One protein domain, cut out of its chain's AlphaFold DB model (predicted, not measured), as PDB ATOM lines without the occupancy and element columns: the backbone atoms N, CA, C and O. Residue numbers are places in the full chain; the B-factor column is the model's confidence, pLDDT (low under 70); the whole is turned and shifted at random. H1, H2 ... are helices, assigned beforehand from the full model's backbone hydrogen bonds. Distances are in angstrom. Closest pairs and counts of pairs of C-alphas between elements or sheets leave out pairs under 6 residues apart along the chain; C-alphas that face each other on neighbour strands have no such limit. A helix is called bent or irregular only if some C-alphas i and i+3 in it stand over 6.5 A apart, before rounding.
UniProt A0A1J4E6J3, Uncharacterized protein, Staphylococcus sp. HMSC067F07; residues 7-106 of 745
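AT A GLANCE: This is residues 7 to 106 of the 745 residues of an uncharacterized protein of Staphylococcus sp. HMSC067F07 (UniProt A0A1J4E6J3). Two groups of helices stand at either end of the longest axis: a larger one in which H1, H2 and H3 pack on the long helix H4, and a smaller, looser one of the short helices H5, H6 and H7, none of which touches another helix. The long link of residues 62 to 75, with no named element, joins the two groups. The printed part has 100 residues with seven named helices, H1 to H7 in order along the chain, and no named strand; its class is all helix, with 55 residues in the helices. The whole is compact, with a radius of gyration of the C-alphas of 14.1 A, and spans 40 by 30 by 21 A.

IN THESE COORDINATES: The printed part begins at Ser 7, and H1 follows at residues 13 to 21, 12.5 A long, with C-alpha 13 at (23.007, 49.681, 194.193). H2 is residues 27 to 31, 6.2 A long, and H3 is residues 35 to 39, also 6.2 A long. H4, the longest helix, is residues 46 to 61 and 22.5 A long, from C-alpha 46 at (31.313, 46.086, 181.526) to C-alpha 61 at (12.313, 55.684, 174.342). H5 is residues 76 to 84, 12.3 A long. H6 is residues 90 to 94, 6.0 A long. H7 is residues 98 to 103, 6.3 A long, and its C-alpha 103 is at (9.386, 65.733, 196.507). H7 is neither bent nor irregular, but only just: C-alphas 100 and 103 are 6.1 A apart.

HOW THE PARTS SIT: H4 is the hub and touches three helices. H1 touches it at residues 48 to 52 alone, about perpendicular at 78 degrees; the closest C-alphas are those of Ala 15 and Met 48, 6.2 A apart. H2 touches H4 at residues 56 to 60 alone, closest at the C-alphas of Ile 31 and Arg 56, 5.7 A apart. H3 touches H4 at residues 49 to 53 alone, closest at the C-alphas of Ile 38 and Arg 49, 6.8 A apart. H1 and H2 are only just apart, with closest C-alphas 8.3 A from each other. H4 and H5 are apart. H5 and H6 are only just apart, with closest C-alphas at 8.3 A, and H6 and H7 meet only through their link. In each of the seven helices every O i to N i+4 pair is within hydrogen-bond range.

THE WHOLE: The two C-alphas farthest apart are those of Glu 42 and Asn 86, at 40.2 A. The printed part has no cut. The link from H4 to H5, 14 residues, is long; the link from H3 to H4 is short, and the other four are tight. The mean pLDDT of the printed part is 75.8, and residues 41 to 46, 63 to 69 and 99 to 106 are under 70.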
ATOM      1  N   SER A   7      17.999  57.672 192.630       81.44
ATOM      2  CA  SER A   7      17.720  56.764 193.752       81.44
ATOM      3  C   SER A   7      16.437  55.954 193.590       81.44
ATOM      4  O   SER A   7      16.349  54.867 194.165       81.44
ATOM      5  N   ASP A   8      15.486  56.483 192.821       86.06
ATOM      6  CA  ASP A   8      14.113  55.994 192.722       86.06
ATOM      7  C   ASP A   8      13.916  55.094 191.493       86.06
ATOM      8  O   ASP A   8      12.876  54.451 191.348       86.06
ATOM      9  N   LEU A   9      14.936  55.006 190.635       86.44
ATOM     10  CA  LEU A   9      14.990  54.099 189.493       86.44
ATOM     11  C   LEU A   9      15.288  52.661 189.937       86.44
ATOM     12  O   LEU A   9      15.945  52.432 190.960       86.44
ATOM     13  N   ASN A  10      14.859  51.680 189.140       86.56
ATOM     14  CA  ASN A  10      15.164  50.261 189.351       86.56
ATOM     15  C   ASN A  10      16.589  49.906 188.873       86.56
ATOM     16  O   ASN A  10      16.783  49.021 188.047       86.56
ATOM     17  N   LEU A  11      17.584  50.638 189.382       84.94
ATOM     18  CA  LEU A  11      19.009  50.427 189.124       84.94
ATOM     19  C   LEU A  11      19.679  49.690 190.290       84.94
ATOM     20  O   LEU A  11      19.359  49.906 191.473       84.94
ATOM     21  N   SER A  12      20.688  48.881 189.972       83.31
ATOM     22  CA  SER A  12      21.532  48.218 190.957       83.31
ATOM     23  C   SER A  12      22.166  49.233 191.918       83.31
ATOM     24  O   SER A  12      22.405  50.403 191.599       83.31
ATOM     25  N   LYS A  13      22.415  48.806 193.163       80.25
ATOM     26  CA  LYS A  13      23.007  49.681 194.193       80.25
ATOM     27  C   LYS A  13      24.372  50.223 193.747       80.25
ATOM     28  O   LYS A  13      24.682  51.381 194.015       80.25
ATOM     29  N   SER A  14      25.156  49.396 193.058       77.62
ATOM     30  CA  SER A  14      26.460  49.769 192.510       77.62
ATOM     31  C   SER A  14      26.326  50.827 191.412       77.62
ATOM     32  O   SER A  14      26.986  51.860 191.512       77.62
ATOM     33  N   ALA A  15      25.408  50.645 190.452       81.62
ATOM     34  CA  ALA A  15      25.145  51.630 189.399       81.62
ATOM     35  C   ALA A  15      24.695  52.985 189.974       81.62
ATOM     36  O   ALA A  15      25.252  54.027 189.625       81.62
ATOM     37  N   ARG A  16      23.755  52.983 190.933       84.81
ATOM     38  CA  ARG A  16      23.295  54.216 191.602       84.81
ATOM     39  C   ARG A  16      24.428  54.947 192.316       84.81
ATOM     40  O   ARG A  16      24.576  56.152 192.141       84.81
ATOM     41  N   ASN A  17      25.233  54.236 193.107       79.50
ATOM     42  CA  ASN A  17      26.326  54.842 193.871       79.50
ATOM     43  C   ASN A  17      27.344  55.557 192.974       79.50
ATOM     44  O   ASN A  17      27.859  56.607 193.356       79.50
ATOM     45  N   ILE A  18      27.642  55.002 191.798       76.81
ATOM     46  CA  ILE A  18      28.618  55.597 190.883       76.81
ATOM     47  C   ILE A  18      28.017  56.796 190.138       76.81
ATOM     48  O   ILE A  18      28.669  57.836 190.065       76.81
ATOM     49  N   LEU A  19      26.758  56.715 189.689       83.25
ATOM     50  CA  LEU A  19      26.039  57.878 189.144       83.25
ATOM     51  C   LEU A  19      26.031  59.047 190.145       83.25
ATOM     52  O   LEU A  19      26.322  60.184 189.778       83.25
ATOM     53  N   PHE A  20      25.816  58.758 191.434       82.06
ATOM     54  CA  PHE A  20      25.910  59.764 192.494       82.06
ATOM     55  C   PHE A  20      27.316  60.362 192.651       82.06
ATOM     56  O   PHE A  20      27.421  61.578 192.826       82.06
ATOM     57  N   LYS A  21      28.388  59.555 192.567       80.06
ATOM     58  CA  LYS A  21      29.782  60.051 192.613       80.06
ATOM     59  C   LYS A  21      30.092  61.025 191.475       80.06
ATOM     60  O   LYS A  21      30.844  61.966 191.682       80.06
ATOM     61  N   GLN A  22      29.471  60.824 190.316       79.81
ATOM     62  CA  GLN A  22      29.614  61.668 189.127       79.81
ATOM     63  C   GLN A  22      28.607  62.832 189.093       79.81
ATOM     64  O   GLN A  22      28.387  63.457 188.061       79.81
ATOM     65  N   ASN A  23      27.963  63.129 190.228       81.31
ATOM     66  CA  ASN A  23      26.963  64.188 190.387       81.31
ATOM     67  C   ASN A  23      25.717  64.047 189.478       81.31
ATOM     68  O   ASN A  23      24.953  64.999 189.309       81.31
ATOM     69  N   ILE A  24      25.447  62.846 188.955       86.12
ATOM     70  CA  ILE A  24      24.243  62.526 188.179       86.12
ATOM     71  C   ILE A  24      23.138  62.121 189.159       86.12
ATOM     72  O   ILE A  24      23.058  60.983 189.619       86.12
ATOM     73  N   LYS A  25      22.294  63.092 189.524       83.94
ATOM     74  CA  LYS A  25      21.294  62.939 190.601       83.94
ATOM     75  C   LYS A  25      19.857  62.755 190.116       83.94
ATOM     76  O   LYS A  25      19.044  62.199 190.856       83.94
ATOM     77  N   HIS A  26      19.548  63.166 188.887       87.75
ATOM     78  CA  HIS A  26      18.197  63.123 188.318       87.75
ATOM     79  C   HIS A  26      18.175  62.474 186.935       87.75
ATOM     80  O   HIS A  26      19.185  62.480 186.229       87.75
ATOM     81  N   VAL A  27      17.004  61.977 186.528       87.00
ATOM     82  CA  VAL A  27      16.759  61.391 185.201       87.00
ATOM     83  C   VAL A  27      17.218  62.329 184.089       87.00
ATOM     84  O   VAL A  27      17.881  61.862 183.169       87.00
ATOM     85  N   LYS A  28      16.960  63.641 184.207       86.06
ATOM     86  CA  LYS A  28      17.428  64.654 183.248       86.06
ATOM     87  C   LYS A  28      18.927  64.560 182.967       86.06
ATOM     88  O   LYS A  28      19.324  64.571 181.814       86.06
ATOM     89  N   ALA A  29      19.736  64.439 184.017       85.00
ATOM     90  CA  ALA A  29      21.186  64.360 183.889       85.00
ATOM     91  C   ALA A  29      21.645  63.017 183.303       85.00
ATOM     92  O   ALA A  29      22.675  62.968 182.646       85.00
ATOM     93  N   LEU A  30      20.889  61.935 183.520       86.44
ATOM     94  CA  LEU A  30      21.207  60.614 182.976       86.44
ATOM     95  C   LEU A  30      20.889  60.516 181.477       86.44
ATOM     96  O   LEU A  30      21.688  59.964 180.725       86.44
ATOM     97  N   ILE A  31      19.751  61.053 181.028       85.44
ATOM     98  CA  ILE A  31      19.348  61.002 179.610       85.44
ATOM     99  C   ILE A  31      20.188  61.918 178.712       85.44
ATOM    100  O   ILE A  31      20.239  61.686 177.509       85.44
ATOM    101  N   THR A  32      20.859  62.925 179.280       84.50
ATOM    102  CA  THR A  32      21.756  63.833 178.546       84.50
ATOM    103  C   THR A  32      23.169  63.288 178.349       84.50
ATOM    104  O   THR A  32      23.938  63.899 177.616       84.50
ATOM    105  N   LEU A  33      23.532  62.173 178.994       83.31
ATOM    106  CA  LEU A  33      24.851  61.561 178.819       83.31
ATOM    107  C   LEU A  33      24.968  60.946 177.429       83.31
ATOM    108  O   LEU A  33      24.114  60.149 177.029       83.31
ATOM    109  N   THR A  34      26.062  61.236 176.736       81.56
ATOM    110  CA  THR A  34      26.445  60.555 175.498       81.56
ATOM    111  C   THR A  34      26.963  59.142 175.781       81.56
ATOM    112  O   THR A  34      27.164  58.737 176.930       81.56
ATOM    113  N   ASN A  35      27.136  58.332 174.733       78.31
ATOM    114  CA  ASN A  35      27.751  57.012 174.898       78.31
ATOM    115  C   ASN A  35      29.201  57.116 175.371       78.31
ATOM    116  O   ASN A  35      29.627  56.319 176.205       78.31
ATOM    117  N   ASP A  36      29.912  58.132 174.897       76.44
ATOM    118  CA  ASP A  36      31.289  58.393 175.296       76.44
ATOM    119  C   ASP A  36      31.357  58.839 176.758       76.44
ATOM    120  O   ASP A  36      32.212  58.353 177.492       76.44
ATOM    121  N   ASP A  37      30.396  59.642 177.229       78.56
ATOM    122  CA  ASP A  37      30.319  60.034 178.641       78.56
ATOM    123  C   ASP A  37      30.199  58.815 179.562       78.56
ATOM    124  O   ASP A  37      30.919  58.741 180.551       78.56
ATOM    125  N   ILE A  38      29.343  57.837 179.230       75.44
ATOM    126  CA  ILE A  38      29.166  56.604 180.027       75.44
ATOM    127  C   ILE A  38      30.409  55.703 179.952       75.44
ATOM    128  O   ILE A  38      30.798  55.099 180.956       75.44
ATOM    129  N   ASN A  39      31.050  55.621 178.782       72.69
ATOM    130  CA  ASN A  39      32.263  54.824 178.576       72.69
ATOM    131  C   ASN A  39      33.498  55.417 179.270       72.69
ATOM    132  O   ASN A  39      34.383  54.663 179.679       72.69
ATOM    133  N   ASN A  40      33.538  56.737 179.449       71.69
ATOM    134  CA  ASN A  40      34.648  57.458 180.072       71.69
ATOM    135  C   ASN A  40      34.514  57.604 181.592       71.69
ATOM    136  O   ASN A  40      35.434  58.101 182.239       71.69
ATOM    137  N   LEU A  41      33.413  57.145 182.199       68.12
ATOM    138  CA  LEU A  41      33.326  57.089 183.655       68.12
ATOM    139  C   LEU A  41      34.329  56.041 184.180       68.12
ATOM    140  O   LEU A  41      34.161  54.829 183.982       68.12
ATOM    141  N   GLU A  42      35.395  56.497 184.837       55.19
ATOM    142  CA  GLU A  42      36.373  55.630 185.501       55.19
ATOM    143  C   GLU A  42      35.695  54.837 186.635       55.19
ATOM    144  O   GLU A  42      34.870  55.386 187.368       55.19
ATOM    145  N   THR A  43      36.065  53.558 186.800       59.22
ATOM    146  CA  THR A  43      35.580  52.568 187.805       59.22
ATOM    147  C   THR A  43      34.332  51.722 187.486       59.22
ATOM    148  O   THR A  43      33.698  51.191 188.399       59.22
ATOM    149  N   PHE A  44      33.999  51.497 186.212       62.53
ATOM    150  CA  PHE A  44      32.903  50.594 185.822       62.53
ATOM    151  C   PHE A  44      33.375  49.203 185.365       62.53
ATOM    152  O   PHE A  44      34.319  49.098 184.588       62.53
ATOM    153  N   SER A  45      32.665  48.141 185.771       65.50
ATOM    154  CA  SER A  45      32.701  46.850 185.062       65.50
ATOM    155  C   SER A  45      31.790  46.896 183.826       65.50
ATOM    156  O   SER A  45      30.803  47.635 183.824       65.50
ATOM    157  N   GLU A  46      32.088  46.108 182.785       68.19
ATOM    158  CA  GLU A  46      31.313  46.086 181.526       68.19
ATOM    159  C   GLU A  46      29.805  45.898 181.766       68.19
ATOM    160  O   GLU A  46      29.000  46.694 181.284       68.19
ATOM    161  N   ASN A  47      29.431  44.956 182.640       72.62
ATOM    162  CA  ASN A  47      28.033  44.680 182.994       72.62
ATOM    163  C   ASN A  47      27.288  45.897 183.580       72.62
ATOM    164  O   ASN A  47      26.084  46.037 183.388       72.62
ATOM    165  N   MET A  48      27.974  46.787 184.309       72.62
ATOM    166  CA  MET A  48      27.344  47.987 184.882       72.62
ATOM    167  C   MET A  48      27.161  49.095 183.841       72.62
ATOM    168  O   MET A  48      26.175  49.828 183.903       72.62
ATOM    169  N   ARG A  49      28.093  49.225 182.884       76.81
ATOM    170  CA  ARG A  49      27.920  50.153 181.752       76.81
ATOM    171  C   ARG A  49      26.724  49.725 180.929       76.81
ATOM    172  O   ARG A  49      25.863  50.551 180.651       76.81
ATOM    173  N   GLU A  50      26.645  48.437 180.614       79.94
ATOM    174  CA  GLU A  50      25.528  47.856 179.878       79.94
ATOM    175  C   GLU A  50      24.192  48.066 180.610       79.94
ATOM    176  O   GLU A  50      23.212  48.484 179.993       79.94
ATOM    177  N   GLU A  51      24.158  47.889 181.938       84.75
ATOM    178  CA  GLU A  51      22.982  48.195 182.763       84.75
ATOM    179  C   GLU A  51      22.537  49.659 182.599       84.75
ATOM    180  O   GLU A  51      21.373  49.915 182.283       84.75
ATOM    181  N   ILE A  52      23.451  50.625 182.760       83.75
ATOM    182  CA  ILE A  52      23.137  52.060 182.650       83.75
ATOM    183  C   ILE A  52      22.746  52.437 181.218       83.75
ATOM    184  O   ILE A  52      21.793  53.199 181.038       83.75
ATOM    185  N   PHE A  53      23.423  51.890 180.205       83.94
ATOM    186  CA  PHE A  53      23.087  52.082 178.794       83.94
ATOM    187  C   PHE A  53      21.660  51.638 178.496       83.94
ATOM    188  O   PHE A  53      20.859  52.418 177.971       83.94
ATOM    189  N   ASN A  54      21.326  50.408 178.885       82.81
ATOM    190  CA  ASN A  54      19.998  49.843 178.695       82.81
ATOM    191  C   ASN A  54      18.943  50.679 179.424       82.81
ATOM    192  O   ASN A  54      17.898  50.992 178.852       82.81
ATOM    193  N   TYR A  55      19.229  51.115 180.652       86.12
ATOM    194  CA  TYR A  55      18.305  51.930 181.436       86.12
ATOM    195  C   TYR A  55      18.079  53.328 180.851       86.12
ATOM    196  O   TYR A  55      16.939  53.782 180.744       86.12
ATOM    197  N   ARG A  56      19.152  54.012 180.434       86.81
ATOM    198  CA  ARG A  56      19.077  55.333 179.795       86.81
ATOM    199  C   ARG A  56      18.300  55.250 178.483       86.81
ATOM    200  O   ARG A  56      17.415  56.069 178.253       86.81
ATOM    201  N   ASN A  57      18.580  54.245 177.652       81.88
ATOM    202  CA  ASN A  57      17.884  54.051 176.380       81.88
ATOM    203  C   ASN A  57      16.394  53.746 176.596       81.88
ATOM    204  O   ASN A  57      15.553  54.296 175.885       81.88
ATOM    205  N   LYS A  58      16.044  52.952 177.622       82.06
ATOM    206  CA  LYS A  58      14.646  52.788 178.054       82.06
ATOM    207  C   LYS A  58      14.024  54.142 178.400       82.06
ATOM    208  O   LYS A  58      12.973  54.462 177.859       82.06
ATOM    209  N   LEU A  59      14.683  54.959 179.226       81.12
ATOM    210  CA  LEU A  59      14.170  56.271 179.643       81.12
ATOM    211  C   LEU A  59      13.935  57.243 178.473       81.12
ATOM    212  O   LEU A  59      12.934  57.960 178.478       81.12
ATOM    213  N   ILE A  60      14.814  57.238 177.466       78.44
ATOM    214  CA  ILE A  60      14.690  58.061 176.248       78.44
ATOM    215  C   ILE A  60      13.510  57.591 175.374       78.44
ATOM    216  O   ILE A  60      12.752  58.412 174.857       78.44
ATOM    217  N   ASN A  61      13.307  56.276 175.248       73.94
ATOM    218  CA  ASN A  61      12.313  55.684 174.342       73.94
ATOM    219  C   ASN A  61      10.871  55.653 174.886       73.94
ATOM    220  O   ASN A  61       9.937  55.334 174.144       73.94
ATOM    221  N   ILE A  62      10.664  56.019 176.154       71.12
ATOM    222  CA  ILE A  62       9.355  56.005 176.828       71.12
ATOM    223  C   ILE A  62       8.296  56.883 176.136       71.12
ATOM    224  O   ILE A  62       7.109  56.573 176.215       71.12
ATOM    225  N   ASN A  63       8.686  57.952 175.433       57.50
ATOM    226  CA  ASN A  63       7.724  58.808 174.723       57.50
ATOM    227  C   ASN A  63       7.206  58.199 173.403       57.50
ATOM    228  O   ASN A  63       6.165  58.637 172.918       57.50
ATOM    229  N   ASN A  64       7.882  57.185 172.846       52.25
ATOM    230  CA  ASN A  64       7.602  56.663 171.498       52.25
ATOM    231  C   ASN A  64       6.894  55.301 171.470       52.25
ATOM    232  O   ASN A  64       6.507  54.828 170.405       52.25
ATOM    233  N   SER A  65       6.699  54.652 172.615       51.09
ATOM    234  CA  SER A  65       6.044  53.343 172.693       51.09
ATOM    235  C   SER A  65       5.122  53.296 173.909       51.09
ATOM    236  O   SER A  65       5.451  53.836 174.961       51.09
ATOM    237  N   ASN A  66       3.944  52.677 173.771       51.31
ATOM    238  CA  ASN A  66       2.995  52.429 174.867       51.31
ATOM    239  C   ASN A  66       3.582  51.408 175.874       51.31
ATOM    240  O   ASN A  66       3.032  50.327 176.066       51.31
ATOM    241  N   TYR A  67       4.712  51.725 176.509       52.41
ATOM    242  CA  TYR A  67       5.303  50.921 177.573       52.41
ATOM    243  C   TYR A  67       4.457  51.066 178.835       52.41
ATOM    244  O   TYR A  67       4.374  52.134 179.447       52.41
ATOM    245  N   SER A  68       3.785  49.982 179.201       53.78
ATOM    246  CA  SER A  68       2.766  49.953 180.245       53.78
ATOM    247  C   SER A  68       3.283  49.546 181.623       53.78
ATOM    248  O   SER A  68       2.475  49.503 182.546       53.78
ATOM    249  N   ASN A  69       4.583  49.269 181.810       66.94
ATOM    250  CA  ASN A  69       5.064  48.764 183.096       66.94
ATOM    251  C   ASN A  69       6.018  49.717 183.836       66.94
ATOM    252  O   ASN A  69       7.222  49.744 183.590       66.94
ATOM    253  N   LEU A  70       5.467  50.465 184.801       74.12
ATOM    254  CA  LEU A  70       6.230  51.273 185.761       74.12
ATOM    255  C   LEU A  70       7.264  50.423 186.530       74.12
ATOM    256  O   LEU A  70       8.293  50.951 186.948       74.12
ATOM    257  N   GLU A  71       7.014  49.119 186.693       77.25
ATOM    258  CA  GLU A  71       7.836  48.203 187.496       77.25
ATOM    259  C   GLU A  71       9.238  47.966 186.924       77.25
ATOM    260  O   GLU A  71      10.177  47.678 187.665       77.25
ATOM    261  N   GLU A  72       9.413  48.140 185.613       78.06
ATOM    262  CA  GLU A  72      10.735  48.063 184.989       78.06
ATOM    263  C   GLU A  72      11.585  49.314 185.246       78.06
ATOM    264  O   GLU A  72      12.816  49.240 185.222       78.06
ATOM    265  N   LEU A  73      10.938  50.458 185.486       81.81
ATOM    266  CA  LEU A  73      11.557  51.787 185.504       81.81
ATOM    267  C   LEU A  73      11.832  52.326 186.906       81.81
ATOM    268  O   LEU A  73      12.705  53.175 187.093       81.81
ATOM    269  N   PHE A  74      11.088  51.856 187.898       86.50
ATOM    270  CA  PHE A  74      11.141  52.417 189.238       86.50
ATOM    271  C   PHE A  74      11.382  51.342 190.284       86.50
ATOM    272  O   PHE A  74      10.897  50.218 190.182       86.50
ATOM    273  N   GLY A  75      12.146  51.693 191.315       83.88
ATOM    274  CA  GLY A  75      12.353  50.816 192.457       83.88
ATOM    275  C   GLY A  75      11.040  50.567 193.205       83.88
ATOM    276  O   GLY A  75      10.139  51.409 193.221       83.88
ATOM    277  N   SER A  76      10.955  49.428 193.893       81.88
ATOM    278  CA  SER A  76       9.758  48.987 194.629       81.88
ATOM    279  C   SER A  76       9.175  50.037 195.583       81.88
ATOM    280  O   SER A  76       7.957  50.175 195.672       81.88
ATOM    281  N   ASN A  77      10.025  50.810 196.264       82.56
ATOM    282  CA  ASN A  77       9.566  51.850 197.185       82.56
ATOM    283  C   ASN A  77       8.898  53.027 196.460       82.56
ATOM    284  O   ASN A  77       7.860  53.509 196.907       82.56
ATOM    285  N   PHE A  78       9.463  53.466 195.331       84.50
ATOM    286  CA  PHE A  78       8.886  54.555 194.545       84.50
ATOM    287  C   PHE A  78       7.583  54.109 193.878       84.50
ATOM    288  O   PHE A  78       6.612  54.855 193.862       84.50
ATOM    289  N   LEU A  79       7.504  52.853 193.429       83.38
ATOM    290  CA  LEU A  79       6.261  52.260 192.927       83.38
ATOM    291  C   LEU A  79       5.154  52.222 193.977       83.38
ATOM    292  O   LEU A  79       4.006  52.522 193.659       83.38
ATOM    293  N   ALA A  80       5.481  51.859 195.219       79.81
ATOM    294  CA  ALA A  80       4.516  51.882 196.315       79.81
ATOM    295  C   ALA A  80       3.978  53.301 196.558       79.81
ATOM    296  O   ALA A  80       2.780  53.465 196.782       79.81
ATOM    297  N   LEU A  81       4.835  54.320 196.434       79.12
ATOM    298  CA  LEU A  81       4.438  55.726 196.509       79.12
ATOM    299  C   LEU A  81       3.533  56.132 195.339       79.12
ATOM    300  O   LEU A  81       2.464  56.688 195.568       79.12
ATOM    301  N   LEU A  82       3.914  55.817 194.098       80.62
ATOM    302  CA  LEU A  82       3.102  56.126 192.915       80.62
ATOM    303  C   LEU A  82       1.709  55.491 193.012       80.62
ATOM    304  O   LEU A  82       0.707  56.154 192.752       80.62
ATOM    305  N   ARG A  83       1.634  54.234 193.469       79.19
ATOM    306  CA  ARG A  83       0.366  53.537 193.727       79.19
ATOM    307  C   ARG A  83      -0.458  54.232 194.811       79.19
ATOM    308  O   ARG A  83      -1.663  54.372 194.641       79.19
ATOM    309  N   ALA A  84       0.178  54.674 195.896       71.94
ATOM    310  CA  ALA A  84      -0.494  55.369 196.992       71.94
ATOM    311  C   ALA A  84      -1.060  56.743 196.583       71.94
ATOM    312  O   ALA A  84      -2.065  57.169 197.144       71.94
ATOM    313  N   GLU A  85      -0.457  57.399 195.591       74.81
ATOM    314  CA  GLU A  85      -0.933  58.656 194.991       74.81
ATOM    315  C   GLU A  85      -1.825  58.423 193.749       74.81
ATOM    316  O   GLU A  85      -2.102  59.349 192.991       74.81
ATOM    317  N   ASN A  86      -2.306  57.189 193.529       72.88
ATOM    318  CA  ASN A  86      -3.163  56.790 192.401       72.88
ATOM    319  C   ASN A  86      -2.568  57.031 190.998       72.88
ATOM    320  O   ASN A  86      -3.314  57.119 190.024       72.88
ATOM    321  N   ILE A  87      -1.241  57.078 190.871       78.12
ATOM    322  CA  ILE A  87      -0.541  57.212 189.590       78.12
ATOM    323  C   ILE A  87      -0.324  55.815 189.006       78.12
ATOM    324  O   ILE A  87       0.462  55.015 189.519       78.12
ATOM    325  N   LYS A  88      -1.030  55.510 187.917       73.12
ATOM    326  CA  LYS A  88      -1.104  54.166 187.327       73.12
ATOM    327  C   LYS A  88      -0.174  53.975 186.138       73.12
ATOM    328  O   LYS A  88       0.150  52.842 185.798       73.12
ATOM    329  N   ASN A  89       0.233  55.056 185.476       75.38
ATOM    330  CA  ASN A  89       1.031  54.987 184.254       75.38
ATOM    331  C   ASN A  89       1.935  56.217 184.068       75.38
ATOM    332  O   ASN A  89       1.825  57.229 184.759       75.38
ATOM    333  N   ILE A  90       2.833  56.129 183.086       77.25
ATOM    334  CA  ILE A  90       3.799  57.187 182.769       77.25
ATOM    335  C   ILE A  90       3.108  58.465 182.263       77.25
ATOM    336  O   ILE A  90       3.580  59.565 182.544       77.25
ATOM    337  N   LYS A  91       1.980  58.350 181.541       75.56
ATOM    338  CA  LYS A  91       1.234  59.522 181.042       75.56
ATOM    339  C   LYS A  91       0.704  60.369 182.196       75.56
ATOM    340  O   LYS A  91       0.757  61.590 182.116       75.56
ATOM    341  N   GLU A  92       0.225  59.740 183.264       76.00
ATOM    342  CA  GLU A  92      -0.177  60.417 184.501       76.00
ATOM    343  C   GLU A  92       1.032  61.006 185.234       76.00
ATOM    344  O   GLU A  92       1.004  62.175 185.609       76.00
ATOM    345  N   LEU A  93       2.132  60.252 185.343       78.31
ATOM    346  CA  LEU A  93       3.372  60.723 185.973       78.31
ATOM    347  C   LEU A  93       3.995  61.938 185.258       78.31
ATOM    348  O   LEU A  93       4.639  62.771 185.889       78.31
ATOM    349  N   ASN A  94       3.824  62.055 183.939       77.19
ATOM    350  CA  ASN A  94       4.308  63.198 183.162       77.19
ATOM    351  C   ASN A  94       3.430  64.449 183.284       77.19
ATOM    352  O   ASN A  94       3.910  65.536 182.981       77.19
ATOM    353  N   LYS A  95       2.175  64.313 183.728       76.56
ATOM    354  CA  LYS A  95       1.256  65.444 183.940       76.56
ATOM    355  C   LYS A  95       1.450  66.138 185.285       76.56
ATOM    356  O   LYS A  95       0.853  67.187 185.504       76.56
ATOM    357  N   ILE A  96       2.243  65.555 186.179       74.12
ATOM    358  CA  ILE A  96       2.497  66.105 187.508       74.12
ATOM    359  C   ILE A  96       3.910  66.676 187.592       74.12
ATOM    360  O   ILE A  96       4.866  66.094 187.070       74.12
ATOM    361  N   ASP A  97       4.066  67.794 188.298       75.44
ATOM    362  CA  ASP A  97       5.393  68.212 188.733       75.44
ATOM    363  C   ASP A  97       5.823  67.314 189.894       75.44
ATOM    364  O   ASP A  97       5.402  67.488 191.032       75.44
ATOM    365  N   VAL A  98       6.669  66.325 189.605       71.50
ATOM    366  CA  VAL A  98       7.213  65.400 190.609       71.50
ATOM    367  C   VAL A  98       7.928  66.163 191.729       71.50
ATOM    368  O   VAL A  98       7.872  65.733 192.881       71.50
ATOM    369  N   ASN A  99       8.556  67.308 191.440       68.19
ATOM    370  CA  ASN A  99       9.148  68.117 192.494       68.19
ATOM    371  C   ASN A  99       8.065  68.673 193.410       68.19
ATOM    372  O   ASN A  99       8.169  68.455 194.600       68.19
ATOM    373  N   GLU A 100       7.014  69.310 192.906       63.25
ATOM    374  CA  GLU A 100       5.965  69.910 193.743       63.25
ATOM    375  C   GLU A 100       5.015  68.889 194.401       63.25
ATOM    376  O   GLU A 100       4.659  69.022 195.573       63.25
ATOM    377  N   VAL A 101       4.642  67.841 193.668       63.69
ATOM    378  CA  VAL A 101       3.625  66.854 194.057       63.69
ATOM    379  C   VAL A 101       4.214  65.720 194.893       63.69
ATOM    380  O   VAL A 101       3.551  65.258 195.821       63.69
ATOM    381  N   ILE A 102       5.447  65.291 194.601       68.00
ATOM    382  CA  ILE A 102       6.090  64.144 195.262       68.00
ATOM    383  C   ILE A 102       7.219  64.605 196.194       68.00
ATOM    384  O   ILE A 102       7.190  64.269 197.375       68.00
ATOM    385  N   TYR A 103       8.187  65.400 195.720       68.12
ATOM    386  CA  TYR A 103       9.386  65.733 196.507       68.12
ATOM    387  C   TYR A 103       9.243  66.938 197.459       68.12
ATOM    388  O   TYR A 103       9.898  66.966 198.492       68.12
ATOM    389  N   LYS A 104       8.387  67.925 197.185       57.25
ATOM    390  CA  LYS A 104       8.191  69.130 198.022       57.25
ATOM    391  C   LYS A 104       7.288  68.829 199.223       57.25
ATOM    392  O   LYS A 104       7.401  69.481 200.253       57.25
ATOM    393  N   LYS A 105       6.458  67.780 199.122       53.44
ATOM    394  CA  LYS A 105       5.740  67.148 200.246       53.44
ATOM    395  C   LYS A 105       6.624  66.193 201.078       53.44
ATOM    396  O   LYS A 105       6.165  65.688 202.103       53.44
ATOM    397  N   ALA A 106       7.858  65.898 200.643       51.09
ATOM    398  CA  ALA A 106       8.552  64.662 201.014       51.09
ATOM    399  C   ALA A 106       9.253  64.634 202.372       51.09
ATOM    400  O   ALA A 106       9.421  63.536 202.893       51.09
TER     401      ALA A 106